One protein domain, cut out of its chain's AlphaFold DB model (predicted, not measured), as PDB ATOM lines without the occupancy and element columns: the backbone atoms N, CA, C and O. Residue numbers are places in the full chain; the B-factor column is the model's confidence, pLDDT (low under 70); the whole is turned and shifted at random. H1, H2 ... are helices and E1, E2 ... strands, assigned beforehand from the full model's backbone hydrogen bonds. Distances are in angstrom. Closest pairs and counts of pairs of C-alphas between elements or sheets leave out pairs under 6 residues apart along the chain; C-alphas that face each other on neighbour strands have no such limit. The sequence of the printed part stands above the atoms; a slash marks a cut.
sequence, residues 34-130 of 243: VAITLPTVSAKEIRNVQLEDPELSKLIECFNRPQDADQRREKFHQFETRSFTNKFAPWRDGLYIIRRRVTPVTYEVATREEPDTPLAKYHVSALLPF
ATOM      1  N   VAL A  34     133.650 124.539 157.816       78.88
ATOM      2  CA  VAL A  34     133.626 124.324 156.367       78.88
ATOM      3  C   VAL A  34     134.468 123.119 155.983       78.88
ATOM      4  O   VAL A  34     135.495 122.851 156.596       78.88
ATOM      5  N   ALA A  35     134.049 122.394 154.954       76.69
ATOM      6  CA  ALA A  35     134.853 121.347 154.335       76.69
ATOM      7  C   ALA A  35     135.539 121.896 153.075       76.69
ATOM      8  O   ALA A  35     134.942 122.693 152.341       76.69
ATOM      9  N   ILE A  36     136.775 121.461 152.813       73.38
ATOM     10  CA  ILE A  36     137.537 121.845 151.616       73.38
ATOM     11  C   ILE A  36     137.713 120.623 150.719       73.38
ATOM     12  O   ILE A  36     138.102 119.544 151.154       73.38
ATOM     13  N   THR A  37     137.453 120.801 149.426       61.78
ATOM     14  CA  THR A  37     137.674 119.762 148.413       61.78
ATOM     15  C   THR A  37     138.936 120.074 147.626       61.78
ATOM     16  O   THR A  37     138.862 120.610 146.516       61.78
ATOM     17  N   LEU A  38     140.106 119.793 148.194       62.47
ATOM     18  CA  LEU A  38     141.369 119.932 147.478       62.47
ATOM     19  C   LEU A  38     142.286 118.750 147.774       62.47
ATOM     20  O   LEU A  38     142.366 118.301 148.914       62.47
ATOM     21  N   PRO A  39     143.017 118.257 146.765       61.94
ATOM     22  CA  PRO A  39     144.099 117.337 147.027       61.94
ATOM     23  C   PRO A  39     145.246 118.091 147.707       61.94
ATOM     24  O   PRO A  39     145.840 118.995 147.121       61.94
ATOM     25  N   THR A  40     145.580 117.690 148.931       64.19
ATOM     26  CA  THR A  40     146.794 118.129 149.644       64.19
ATOM     27  C   THR A  40     148.066 117.588 149.006       64.19
ATOM     28  O   THR A  40     149.151 118.141 149.169       64.19
ATOM     29  N   VAL A  41     147.917 116.503 148.249       68.19
ATOM     30  CA  VAL A  41     149.003 115.717 147.684       68.19
ATOM     31  C   VAL A  41     149.204 116.063 146.209       68.19
ATOM     32  O   VAL A  41     148.255 116.297 145.457       68.19
ATOM     33  N   SER A  42     150.461 116.085 145.766       75.25
ATOM     34  CA  SER A  42     150.800 116.403 144.377       75.25
ATOM     35  C   SER A  42     150.200 115.385 143.402       75.25
ATOM     36  O   SER A  42     150.226 114.183 143.656       75.25
ATOM     37  N   ALA A  43     149.732 115.830 142.229       75.38
ATOM     38  CA  ALA A  43     149.068 114.965 141.242       75.38
ATOM     39  C   ALA A  43     149.862 113.697 140.854       75.38
ATOM     40  O   ALA A  43     149.270 112.672 140.520       75.38
ATOM     41  N   LYS A  44     151.201 113.752 140.898       79.12
ATOM     42  CA  LYS A  44     152.072 112.592 140.637       79.12
ATOM     43  C   LYS A  44     151.929 111.519 141.709       79.12
ATOM     44  O   LYS A  44     151.851 110.340 141.395       79.12
ATOM     45  N   GLU A  45     151.889 111.939 142.958       78.69
ATOM     46  CA  GLU A  45     151.802 111.057 144.110       78.69
ATOM     47  C   GLU A  45     150.389 110.472 144.244       78.69
ATOM     48  O   GLU A  45     150.264 109.269 144.451       78.69
ATOM     49  N   ILE A  46     149.342 111.242 143.908       77.88
ATOM     50  CA  ILE A  46     147.983 110.697 143.692       77.88
ATOM     51  C   ILE A  46     148.016 109.566 142.663       77.88
ATOM     52  O   ILE A  46     147.451 108.496 142.880       77.88
ATOM     53  N   ARG A  47     148.689 109.796 141.529       79.25
ATOM     54  CA  ARG A  47     148.749 108.819 140.441       79.25
ATOM     55  C   ARG A  47     149.510 107.557 140.841       79.25
ATOM     56  O   ARG A  47     149.121 106.476 140.416       79.25
ATOM     57  N   ASN A  48     150.545 107.677 141.668       82.19
ATOM     58  CA  ASN A  48     151.269 106.526 142.201       82.19
ATOM     59  C   ASN A  48     150.376 105.692 143.132       82.19
ATOM     60  O   ASN A  48     150.233 104.495 142.904       82.19
ATOM     61  N   VAL A  49     149.679 106.332 144.078       80.88
ATOM     62  CA  VAL A  49     148.726 105.660 144.985       80.88
ATOM     63  C   VAL A  49     147.569 105.005 144.216       80.88
ATOM     64  O   VAL A  49     147.085 103.934 144.576       80.88
ATOM     65  N   GLN A  50     147.123 105.612 143.113       80.31
ATOM     66  CA  GLN A  50     146.125 105.002 142.231       80.31
ATOM     67  C   GLN A  50     146.668 103.760 141.508       80.31
ATOM     68  O   GLN A  50     145.935 102.791 141.347       80.31
ATOM     69  N   LEU A  51     147.935 103.764 141.086       82.31
ATOM     70  CA  LEU A  51     148.568 102.620 140.418       82.31
ATOM     71  C   LEU A  51     148.858 101.447 141.367       82.31
ATOM     72  O   LEU A  51     148.967 100.316 140.896       82.31
ATOM     73  N   GLU A  52     148.944 101.693 142.677       85.62
ATOM     74  CA  GLU A  52     149.020 100.640 143.702       85.62
ATOM     75  C   GLU A  52     147.725  99.820 143.798       85.62
ATOM     76  O   GLU A  52     147.745  98.674 144.246       85.62
ATOM     77  N   ASP A  53     146.587 100.371 143.361       82.69
ATOM     78  CA  ASP A  53     145.342  99.618 143.299       82.69
ATOM     79  C   ASP A  53     145.310  98.694 142.066       82.69
ATOM     80  O   ASP A  53     145.336  99.183 140.932       82.69
ATOM     81  N   PRO A  54     145.177  97.368 142.240       81.12
ATOM     82  CA  PRO A  54     145.137  96.432 141.123       81.12
ATOM     83  C   PRO A  54     143.907  96.596 140.214       81.12
ATOM     84  O   PRO A  54     143.966  96.191 139.051       81.12
ATOM     85  N   GLU A  55     142.794  97.154 140.693       79.62
ATOM     86  CA  GLU A  55     141.614  97.451 139.872       79.62
ATOM     87  C   GLU A  55     141.774  98.769 139.106       79.62
ATOM     88  O   GLU A  55     141.511  98.814 137.900       79.62
ATOM     89  N   LEU A  56     142.275  99.823 139.759       77.75
ATOM     90  CA  LEU A  56     142.503 101.113 139.091       77.75
ATOM     91  C   LEU A  56     143.646 101.049 138.092       77.75
ATOM     92  O   LEU A  56     143.548 101.637 137.019       77.75
ATOM     93  N   SER A  57     144.713 100.323 138.418       82.38
ATOM     94  CA  SER A  57     145.857 100.127 137.533       82.38
ATOM     95  C   SER A  57     145.414  99.514 136.204       82.38
ATOM     96  O   SER A  57     145.712 100.058 135.138       82.38
ATOM     97  N   LYS A  58     144.559  98.479 136.251       82.25
ATOM     98  CA  LYS A  58     143.952  97.868 135.056       82.25
ATOM     99  C   LYS A  58     143.108  98.860 134.264       82.25
ATOM    100  O   LYS A  58     143.162  98.854 133.036       82.25
ATOM    101  N   LEU A  59     142.334  99.707 134.938       78.12
ATOM    102  CA  LEU A  59     141.491 100.708 134.286       78.12
ATOM    103  C   LEU A  59     142.335 101.800 133.612       78.12
ATOM    104  O   LEU A  59     142.149 102.070 132.426       78.12
ATOM    105  N   ILE A  60     143.309 102.367 134.327       80.44
ATOM    106  CA  ILE A  60     144.258 103.365 133.810       80.44
ATOM    107  C   ILE A  60     145.015 102.799 132.603       80.44
ATOM    108  O   ILE A  60     145.141 103.467 131.576       80.44
ATOM    109  N   GLU A  61     145.485 101.556 132.691       82.12
ATOM    110  CA  GLU A  61     146.165 100.880 131.590       82.12
ATOM    111  C   GLU A  61     145.235 100.648 130.386       82.12
ATOM    112  O   GLU A  61     145.630 100.908 129.247       82.12
ATOM    113  N   CYS A  62     143.979 100.243 130.616       74.00
ATOM    114  CA  CYS A  62     142.973 100.086 129.558       74.00
ATOM    115  C   CYS A  62     142.699 101.398 128.801       74.00
ATOM    116  O   CYS A  62     142.474 101.367 127.590       74.00
ATOM    117  N   PHE A  63     142.740 102.546 129.481       71.81
ATOM    118  CA  PHE A  63     142.591 103.858 128.842       71.81
ATOM    119  C   PHE A  63     143.834 104.298 128.061       71.81
ATOM    120  O   PHE A  63     143.699 104.922 127.006       71.81
ATOM    121  N   ASN A  64     145.032 103.970 128.552       78.38
ATOM    122  CA  ASN A  64     146.289 104.359 127.907       78.38
ATOM    123  C   ASN A  64     146.625 103.491 126.683       78.38
ATOM    124  O   ASN A  64     147.348 103.942 125.795       78.38
ATOM    125  N   ARG A  65     146.104 102.259 126.602       76.94
ATOM    126  CA  ARG A  65     146.275 101.402 125.419       76.94
ATOM    127  C   ARG A  65     145.394 101.891 124.265       76.94
ATOM    128  O   ARG A  65     144.179 101.978 124.453       76.94
ATOM    129  N   PRO A  66     145.939 102.152 123.066       66.25
ATOM    130  CA  PRO A  66     145.133 102.424 121.882       66.25
ATOM    131  C   PRO A  66     144.494 101.109 121.406       66.25
ATOM    132  O   PRO A  66     145.112 100.327 120.694       66.25
ATOM    133  N   GLN A  67     143.274 100.827 121.857       64.25
ATOM    134  CA  GLN A  67     142.430  99.746 121.338       64.25
ATOM    135  C   GLN A  67     141.105 100.328 120.851       64.25
ATOM    136  O   GLN A  67     140.672 101.375 121.347       64.25
ATOM    137  N   ASP A  68     140.493  99.635 119.889       61.66
ATOM    138  CA  ASP A  68     139.206  99.973 119.283       61.66
ATOM    139  C   ASP A  68     138.175 100.381 120.344       61.66
ATOM    140  O   ASP A  68     137.995  99.723 121.375       61.66
ATOM    141  N   ALA A  69     137.520 101.520 120.103       61.47
ATOM    142  CA  ALA A  69     136.680 102.220 121.074       61.47
ATOM    143  C   ALA A  69     135.518 101.370 121.629       61.47
ATOM    144  O   ALA A  69     135.016 101.659 122.719       61.47
ATOM    145  N   ASP A  70     135.128 100.311 120.922       65.31
ATOM    146  CA  ASP A  70     134.008  99.440 121.277       65.31
ATOM    147  C   ASP A  70     134.326  98.520 122.467       65.31
ATOM    148  O   ASP A  70     133.503  98.378 123.370       65.31
ATOM    149  N   GLN A  71     135.552  97.990 122.571       63.28
ATOM    150  CA  GLN A  71     135.959  97.189 123.740       63.28
ATOM    151  C   GLN A  71     136.103  98.026 125.011       63.28
ATOM    152  O   GLN A  71     135.970  97.510 126.123       63.28
ATOM    153  N   ARG A  72     136.381  99.326 124.861       65.06
ATOM    154  CA  ARG A  72     136.442 100.251 125.994       65.06
ATOM    155  C   ARG A  72     135.057 100.414 126.625       65.06
ATOM    156  O   ARG A  72     134.952 100.331 127.841       65.06
ATOM    157  N   ARG A  73     134.003 100.571 125.812       64.62
ATOM    158  CA  ARG A  73     132.611 100.756 126.276       64.62
ATOM    159  C   ARG A  73     132.081  99.573 127.077       64.62
ATOM    160  O   ARG A  73     131.552  99.782 128.162       64.62
ATOM    161  N   GLU A  74     132.288  98.355 126.588       66.19
ATOM    162  CA  GLU A  74     131.811  97.147 127.275       66.19
ATOM    163  C   GLU A  74     132.482  96.967 128.645       66.19
ATOM    164  O   GLU A  74     131.833  96.675 129.650       66.19
ATOM    165  N   LYS A  75     133.793  97.236 128.720       64.69
ATOM    166  CA  LYS A  75     134.528  97.177 129.987       64.69
ATOM    167  C   LYS A  75     134.050  98.237 130.984       64.69
ATOM    168  O   LYS A  75     134.052  97.947 132.175       64.69
ATOM    169  N   PHE A  76     133.596  99.417 130.542       62.84
ATOM    170  CA  PHE A  76     133.076 100.452 131.450       62.84
ATOM    171  C   PHE A  76     131.820 100.028 132.205       62.84
ATOM    172  O   PHE A  76     131.772 100.220 133.419       62.84
ATOM    173  N   HIS A  77     130.854  99.391 131.542       63.34
ATOM    174  CA  HIS A  77     129.635  98.923 132.215       63.34
ATOM    175  C   HIS A  77     129.917  97.866 133.294       63.34
ATOM    176  O   HIS A  77     129.224  97.796 134.310       63.34
ATOM    177  N   GLN A  78     130.986  97.083 133.130       64.50
ATOM    178  CA  GLN A  78     131.425  96.135 134.152       64.50
ATOM    179  C   GLN A  78     132.056  96.815 135.382       64.50
ATOM    180  O   GLN A  78     132.019  96.243 136.470       64.50
ATOM    181  N   PHE A  79     132.642  98.007 135.239       59.03
ATOM    182  CA  PHE A  79     133.211  98.757 136.367       59.03
ATOM    183  C   PHE A  79     132.169  99.617 137.084       59.03
ATOM    184  O   PHE A  79     132.243  99.760 138.297       59.03
ATOM    185  N   GLU A  80     131.180 100.137 136.361       55.28
ATOM    186  CA  GLU A  80     130.084 100.947 136.912       55.28
ATOM    187  C   GLU A  80     129.166 100.147 137.855       55.28
ATOM    188  O   GLU A  80     128.546 100.698 138.759       55.28
ATOM    189  N   THR A  81     129.123  98.824 137.680       55.59
ATOM    190  CA  THR A  81     128.387  97.889 138.547       55.59
ATOM    191  C   THR A  81     129.188  97.416 139.762       55.59
ATOM    192  O   THR A  81     128.625  96.776 140.653       55.59
ATOM    193  N   ARG A  82     130.492  97.715 139.829       58.94
ATOM    194  CA  ARG A  82     131.333  97.414 140.994       58.94
ATOM    195  C   ARG A  82     131.284  98.586 141.969       58.94
ATOM    196  O   ARG A  82     131.200  99.741 141.568       58.94
ATOM    197  N   SER A  83     131.304  98.272 143.261       56.44
ATOM    198  CA  SER A  83     131.170  99.242 144.351       56.44
ATOM    199  C   SER A  83     132.106 100.439 144.171       56.44
ATOM    200  O   SER A  83     133.299 100.253 143.932       56.44
ATOM    201  N   PHE A  84     131.558 101.647 144.324       54.25
ATOM    202  CA  PHE A  84     132.266 102.925 144.260       54.25
ATOM    203  C   PHE A  84     133.569 102.868 145.067       54.25
ATOM    204  O   PHE A  84     133.552 102.752 146.295       54.25
ATOM    205  N   THR A  85     134.718 102.898 144.386       58.00
ATOM    206  CA  THR A  85     136.003 102.826 145.079       58.00
ATOM    207  C   THR A  85     136.303 104.191 145.698       58.00
ATOM    208  O   THR A  85     136.290 105.219 145.023       58.00
ATOM    209  N   ASN A  86     136.615 104.209 147.000       58.00
ATOM    210  CA  ASN A  86     136.939 105.427 147.766       58.00
ATOM    211  C   ASN A  86     138.101 106.241 147.141       58.00
ATOM    212  O   ASN A  86     138.292 107.417 147.404       58.00
ATOM    213  N   LYS A  87     138.870 105.629 146.239       56.47
ATOM    214  CA  LYS A  87     139.982 106.249 145.508       56.47
ATOM    215  C   LYS A  87     139.541 107.190 144.380       56.47
ATOM    216  O   LYS A  87     140.355 107.984 143.911       56.47
ATOM    217  N   PHE A  88     138.280 107.101 143.950       57.38
ATOM    218  CA  PHE A  88     137.632 108.085 143.076       57.38
ATOM    219  C   PHE A  88     136.724 109.051 143.835       57.38
ATOM    220  O   PHE A  88     136.216 109.998 143.231       57.38
ATOM    221  N   ALA A  89     136.530 108.843 145.141       59.88
ATOM    222  CA  ALA A  89     135.873 109.837 145.965       59.88
ATOM    223  C   ALA A  89     136.750 111.099 145.975       59.88
ATOM    224  O   ALA A  89     137.960 110.993 146.205       59.88
ATOM    225  N   PRO A  90     136.186 112.291 145.713       57.72
ATOM    226  CA  PRO A  90     136.906 113.537 145.916       57.72
ATOM    227  C   PRO A  90     137.491 113.534 147.328       57.72
ATOM    228  O   PRO A  90     136.743 113.374 148.294       57.72
ATOM    229  N   TRP A  91     138.814 113.658 147.453       61.28
ATOM    230  CA  TRP A  91     139.453 113.698 148.763       61.28
ATOM    231  C   TRP A  91     138.876 114.864 149.560       61.28
ATOM    232  O   TRP A  91     139.039 116.030 149.198       61.28
ATOM    233  N   ARG A  92     138.143 114.524 150.620       58.84
ATOM    234  CA  ARG A  92     137.658 115.477 151.608       58.84
ATOM    235  C   ARG A  92     138.780 115.655 152.618       58.84
ATOM    236  O   ARG A  92     138.903 114.878 153.561       58.84
ATOM    237  N   ASP A  93     139.628 116.636 152.340       63.56
ATOM    238  CA  ASP A  93     140.475 117.266 153.348       63.56
ATOM    239  C   ASP A  93     139.495 117.780 154.418       63.56
ATOM    240  O   ASP A  93     138.453 118.321 154.053       63.56
ATOM    241  N   GLY A  94     139.694 117.447 155.690       71.44
ATOM    242  CA  GLY A  94     138.634 117.341 156.706       71.44
ATOM    243  C   GLY A  94     137.817 118.603 157.051       71.44
ATOM    244  O   GLY A  94     137.456 119.436 156.227       71.44
ATOM    245  N   LEU A  95     137.412 118.712 158.315       83.50
ATOM    246  CA  LEU A  95     136.655 119.877 158.782       83.50
ATOM    247  C   LEU A  95     137.609 121.017 159.127       83.50
ATOM    248  O   LEU A  95     138.529 120.849 159.930       83.50
ATOM    249  N   TYR A  96     137.330 122.184 158.567       86.69
ATOM    250  CA  TYR A  96     138.069 123.414 158.789       86.69
ATOM    251  C   TYR A  96     137.207 124.482 159.431       86.69
ATOM    252  O   TYR A  96     135.979 124.414 159.425       86.69
ATOM    253  N   ILE A  97     137.878 125.503 159.944       88.06
ATOM    254  CA  ILE A  97     137.283 126.668 160.578       88.06
ATOM    255  C   ILE A  97     137.597 127.910 159.742       88.06
ATOM    256  O   ILE A  97     138.754 128.149 159.384       88.06
ATOM    257  N   ILE A  98     136.584 128.731 159.461       89.88
ATOM    258  CA  ILE A  98     136.804 130.082 158.933       89.88
ATOM    259  C   ILE A  98     137.268 130.984 160.076       89.88
ATOM    260  O   ILE A  98     136.540 131.185 161.044       89.88
ATOM    261  N   ARG A  99     138.465 131.562 159.936       85.00
ATOM    262  CA  ARG A  99     139.024 132.498 160.916       85.00
ATOM    263  C   ARG A  99     138.534 133.919 160.682       85.00
ATOM    264  O   ARG A  99     138.081 134.579 161.600       85.00
ATOM    265  N   ARG A 100     138.671 134.412 159.449       86.25
ATOM    266  CA  ARG A 100     138.230 135.763 159.078       86.25
ATOM    267  C   ARG A 100     137.944 135.886 157.595       86.25
ATOM    268  O   ARG A 100     138.484 135.154 156.758       86.25
ATOM    269  N   ARG A 101     137.139 136.887 157.258       89.56
ATOM    270  CA  ARG A 101     136.870 137.294 155.880       89.56
ATOM    271  C   ARG A 101     137.960 138.253 155.396       89.56
ATOM    272  O   ARG A 101     138.102 139.349 155.921       89.56
ATOM    273  N   VAL A 102     138.733 137.849 154.386       88.38
ATOM    274  CA  VAL A 102     139.800 138.687 153.796       88.38
ATOM    275  C   VAL A 102     139.230 139.595 152.709       88.38
ATOM    276  O   VAL A 102     139.582 140.767 152.614       88.38
ATOM    277  N   THR A 103     138.357 139.047 151.867       88.81
ATOM    278  CA  THR A 103     137.625 139.790 150.834       88.81
ATOM    279  C   THR A 103     136.175 139.319 150.820       88.81
ATOM    280  O   THR A 103     135.855 138.300 151.442       88.81
ATOM    281  N   PRO A 104     135.275 139.975 150.064       88.06
ATOM    282  CA  PRO A 104     133.897 139.527 149.974       88.06
ATOM    283  C   PRO A 104     133.722 138.059 149.573       88.06
ATOM    284  O   PRO A 104     132.714 137.464 149.949       88.06
ATOM    285  N   VAL A 105     134.697 137.503 148.844       88.62
ATOM    286  CA  VAL A 105     134.674 136.148 148.287       88.62
ATOM    287  C   VAL A 105     135.854 135.276 148.729       88.62
ATOM    288  O   VAL A 105     136.037 134.183 148.198       88.62
ATOM    289  N   THR A 106     136.687 135.748 149.655       90.94
ATOM    290  CA  THR A 106     137.890 135.033 150.092       90.94
ATOM    291  C   THR A 106     137.968 134.999 151.605       90.94
ATOM    292  O   THR A 106     137.946 136.045 152.256       90.94
ATOM    293  N   TYR A 107     138.131 133.798 152.143       90.69
ATOM    294  CA  TYR A 107     138.213 133.532 153.572       90.69
ATOM    295  C   TYR A 107     139.569 132.941 153.929       90.69
ATOM    296  O   TYR A 107     140.168 132.204 153.143       90.69
ATOM    297  N   GLU A 108     140.053 133.293 155.110       90.38
ATOM    298  CA  GLU A 108     141.220 132.675 155.724       90.38
ATOM    299  C   GLU A 108     140.745 131.499 156.569       90.38
ATOM    300  O   GLU A 108     139.866 131.660 157.419       90.38
ATOM    301  N   VAL A 109     141.288 130.320 156.282       89.81
ATOM    302  CA  VAL A 109     140.835 129.056 156.861       89.81
ATOM    303  C   VAL A 109     141.953 128.445 157.699       89.81
ATOM    304  O   VAL A 109     143.124 128.548 157.330       89.81
ATOM    305  N   ALA A 110     141.586 127.817 158.811       87.19
ATOM    306  CA  ALA A 110     142.477 127.098 159.716       87.19
ATOM    307  C   ALA A 110     141.936 125.686 159.997       87.19
ATOM    308  O   ALA A 110     140.758 125.395 159.760       87.19
ATOM    309  N   THR A 111     142.796 124.792 160.477       85.69
ATOM    310  CA  THR A 111     142.369 123.468 160.946       85.69
ATOM    311  C   THR A 111     141.698 123.588 162.314       85.69
ATOM    312  O   THR A 111     141.881 124.567 163.035       85.69
ATOM    313  N   ARG A 112     140.909 122.578 162.701       81.06
ATOM    314  CA  ARG A 112     140.320 122.528 164.050       81.06
ATOM    315  C   ARG A 112     141.378 122.405 165.153       81.06
ATOM    316  O   ARG A 112     141.156 122.866 166.267       81.06
ATOM    317  N   GLU A 113     142.485 121.743 164.843       82.81
ATOM    318  CA  GLU A 113     143.578 121.464 165.777       82.81
ATOM    319  C   GLU A 113     144.412 122.714 166.066       82.81
ATOM    320  O   GLU A 113     144.851 122.905 167.198       82.81
ATOM    321  N   GLU A 114     144.586 123.585 165.068       85.81
ATOM    322  CA  GLU A 114     145.411 124.785 165.169       85.81
ATOM    323  C   GLU A 114     144.655 126.012 164.621       85.81
ATOM    324  O   GLU A 114     144.889 126.444 163.492       85.81
ATOM    325  N   PRO A 115     143.725 126.596 165.404       83.69
ATOM    326  CA  PRO A 115     142.886 127.706 164.942       83.69
ATOM    327  C   PRO A 115     143.659 129.026 164.766       83.69
ATOM    328  O   PRO A 115     143.243 129.898 164.000       83.69
ATOM    329  N   ASP A 116     144.788 129.180 165.464       84.25
ATOM    330  CA  ASP A 116     145.575 130.416 165.467       84.25
ATOM    331  C   ASP A 116     146.484 130.553 164.237       84.25
ATOM    332  O   ASP A 116     146.797 131.677 163.814       84.25
ATOM    333  N   THR A 117     146.860 129.430 163.622       88.69
ATOM    334  CA  THR A 117     147.732 129.398 162.445       88.69
ATOM    335  C   THR A 117     146.886 129.302 161.176       88.69
ATOM    336  O   THR A 117     146.158 128.329 160.976       88.69
ATOM    337  N   PRO A 118     146.947 130.303 160.281       86.31
ATOM    338  CA  PRO A 118     146.166 130.258 159.060       86.31
ATOM    339  C   PRO A 118     146.768 129.252 158.082       86.31
ATOM    340  O   PRO A 118     147.933 129.368 157.702       86.31
ATOM    341  N   LEU A 119     145.952 128.296 157.638       87.00
ATOM    342  CA  LEU A 119     146.361 127.280 156.674       87.00
ATOM    343  C   LEU A 119     146.544 127.906 155.288       87.00
ATOM    344  O   LEU A 119     147.612 127.824 154.686       87.00
ATOM    345  N   ALA A 120     145.488 128.547 154.780       87.94
ATOM    346  CA  ALA A 120     145.493 129.211 153.481       87.94
ATOM    347  C   ALA A 120     144.262 130.113 153.297       87.94
ATOM    348  O   ALA A 120     143.338 130.153 154.113       87.94
ATOM    349  N   LYS A 121     144.262 130.855 152.186       91.62
ATOM    350  CA  LYS A 121     143.136 131.680 151.741       91.62
ATOM    351  C   LYS A 121     142.385 130.967 150.628       91.62
ATOM    352  O   LYS A 121     142.984 130.617 149.613       91.62
ATOM    353  N   TYR A 122     141.076 130.835 150.787       89.94
ATOM    354  CA  TYR A 122     140.223 130.130 149.838       89.94
ATOM    355  C   TYR A 122     139.097 131.011 149.328       89.94
ATOM    356  O   TYR A 122     138.557 131.848 150.049       89.94
ATOM    357  N   HIS A 123     138.741 130.810 148.063       91.06
ATOM    358  CA  HIS A 123     137.556 131.412 147.471       91.06
ATOM    359  C   HIS A 123     136.292 130.678 147.945       91.06
ATOM    360  O   HIS A 123     136.340 129.464 148.128       91.06
ATOM    361  N   VAL A 124     135.154 131.370 148.077       86.56
ATOM    362  CA  VAL A 124     133.882 130.779 148.572       86.56
ATOM    363  C   VAL A 124     133.482 129.516 147.811       86.56
ATOM    364  O   VAL A 124     132.960 128.581 148.393       86.56
ATOM    365  N   SER A 125     133.763 129.460 146.507       83.69
ATOM    366  CA  SER A 125     133.427 128.302 145.668       83.69
ATOM    367  C   SER A 125     134.196 127.024 146.010       83.69
ATOM    368  O   SER A 125     133.814 125.961 145.538       83.69
ATOM    369  N   ALA A 126     135.310 127.132 146.737       81.19
ATOM    370  CA  ALA A 126     136.098 125.989 147.190       81.19
ATOM    371  C   ALA A 126     135.696 125.524 148.601       81.19
ATOM    372  O   ALA A 126     136.208 124.510 149.068       81.19
ATOM    373  N   LEU A 127     134.814 126.272 149.274       84.69
ATOM    374  CA  LEU A 127     134.334 125.979 150.618       84.69
ATOM    375  C   LEU A 127     132.938 125.374 150.536       84.69
ATOM    376  O   LEU A 127     132.054 125.907 149.863       84.69
ATOM    377  N   LEU A 128     132.733 124.281 151.259       82.81
ATOM    378  CA  LEU A 128     131.421 123.683 151.445       82.81
ATOM    379  C   LEU A 128     130.969 123.925 152.885       82.81
ATOM    380  O   LEU A 128     131.751 123.663 153.802       82.81
ATOM    381  N   PRO A 129     129.737 124.419 153.110       76.88
ATOM    382  CA  PRO A 129     129.211 124.541 154.459       76.88
ATOM    383  C   PRO A 129     129.163 123.158 155.107       76.88
ATOM    384  O   PRO A 129     128.724 122.185 154.487       76.88
ATOM    385  N   PHE A 130     129.644 123.065 156.343       71.81
ATOM    386  CA  PHE A 130     129.507 121.842 157.114       71.81
ATOM    387  C   PHE A 130     128.046 121.667 157.541       71.81
ATOM    388  O   PHE A 130     127.474 122.548 158.177       71.81
TER     389      PHE A 130
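AT A GLANCE: This is residues 34 to 130 of the 243 residues of an uncharacterized protein of Asbolus verrucosus (UniProt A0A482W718). A small, strongly twisted and curled sheet of five strands, the longest of them E2, sits at one end, and a loose loop of three helices reaches away from it and comes back, well clear of the sheet. H1 lies on the way out, H2 and H3 lie side by side at the far end and run opposite ways, with residues 64 to 70 sticking out where the chain turns from H2 into H3, and the unnamed stretch of residues 81 to 92 leads back to the sheet. The printed part has 97 residues with three named helices and five named strands, in the order E1 H1 H2 H3 E2 E3 E4 E5; the sheet's order is E4 E3 E2 E1 E5, all antiparallel, and the class is mixed, helices and strands. The whole is only just loose, close to extended, with a radius of gyration of the C-alphas of 18.7 A and spans of 53 by 24 by 24 A, the helical loop making the length.

IN THESE COORDINATES: E1 is residues 34 to 36, 6.6 A long, and begins at C-alpha 34 (133.626, 124.324, 156.367). H1, residues 43 to 51, is 12.4 A long; H2, residues 54 to 64, 15.5 A; H3, residues 69 to 80, 17.2 A, beginning at C-alpha 69 (136.680, 102.220, 121.074). E2, residues 93 to 103, is 22.8 A long and bends by 78 degrees at residue 100. E3 is residues 106 to 111, 16.5 A; E4 is residues 120 to 123, 10.2 A; E5 is residues 127 to 129, 6.6 A, ending at C-alpha 129 (129.211, 124.541, 154.459).

HOW THE PARTS SIT: E1 is the antiparallel neighbour of E5, with N 35 and O 128 2.9 A apart, and of E2, with N 34 and O 96 2.8 A apart. E2 has staggered pairing: residues 93 to 96 pair with E1 and residues 96 to 103 with E3. E2, E3 and E4 form a meander, each strand the antiparallel neighbour of the one before. E2 and E3 are a hairpin, with N 99 and O 108 2.9 A apart; E3 and E4 are another, with N 107 and O 122 2.9 A apart. The edge strands E4 and E5 meet only through their link. H1, H2 and H3 are not on the sheet. H1 and H2 touch only at the corner, the closest C-alphas being those of Leu 51 and Ser 57, 4.7 A apart; they stand at a steep tilt of 63 degrees, opposite ways. H2 and H3 are close but not clearly touching, the closest C-alphas being those of Cys 62 and Arg 72, 7.4 A apart, at a shallow tilt of 25 degrees, opposite ways. Every O i to N i+4 pair is within hydrogen-bond range in H1, 6 of 7 in H2 and 7 of 8 in H3.

THE WHOLE: The two C-alphas farthest apart are those of Asp 68 and Asp 116, 55.7 A. The printed part has no cut, and its first and last C-alphas, of Val 34 and Phe 130, are 4.9 A apart. The link from H3 to E2, 12 residues, is long. The mean pLDDT of the printed part is 75.6, and 33 residues are under 70, namely 37 to 41 and 66 to 93.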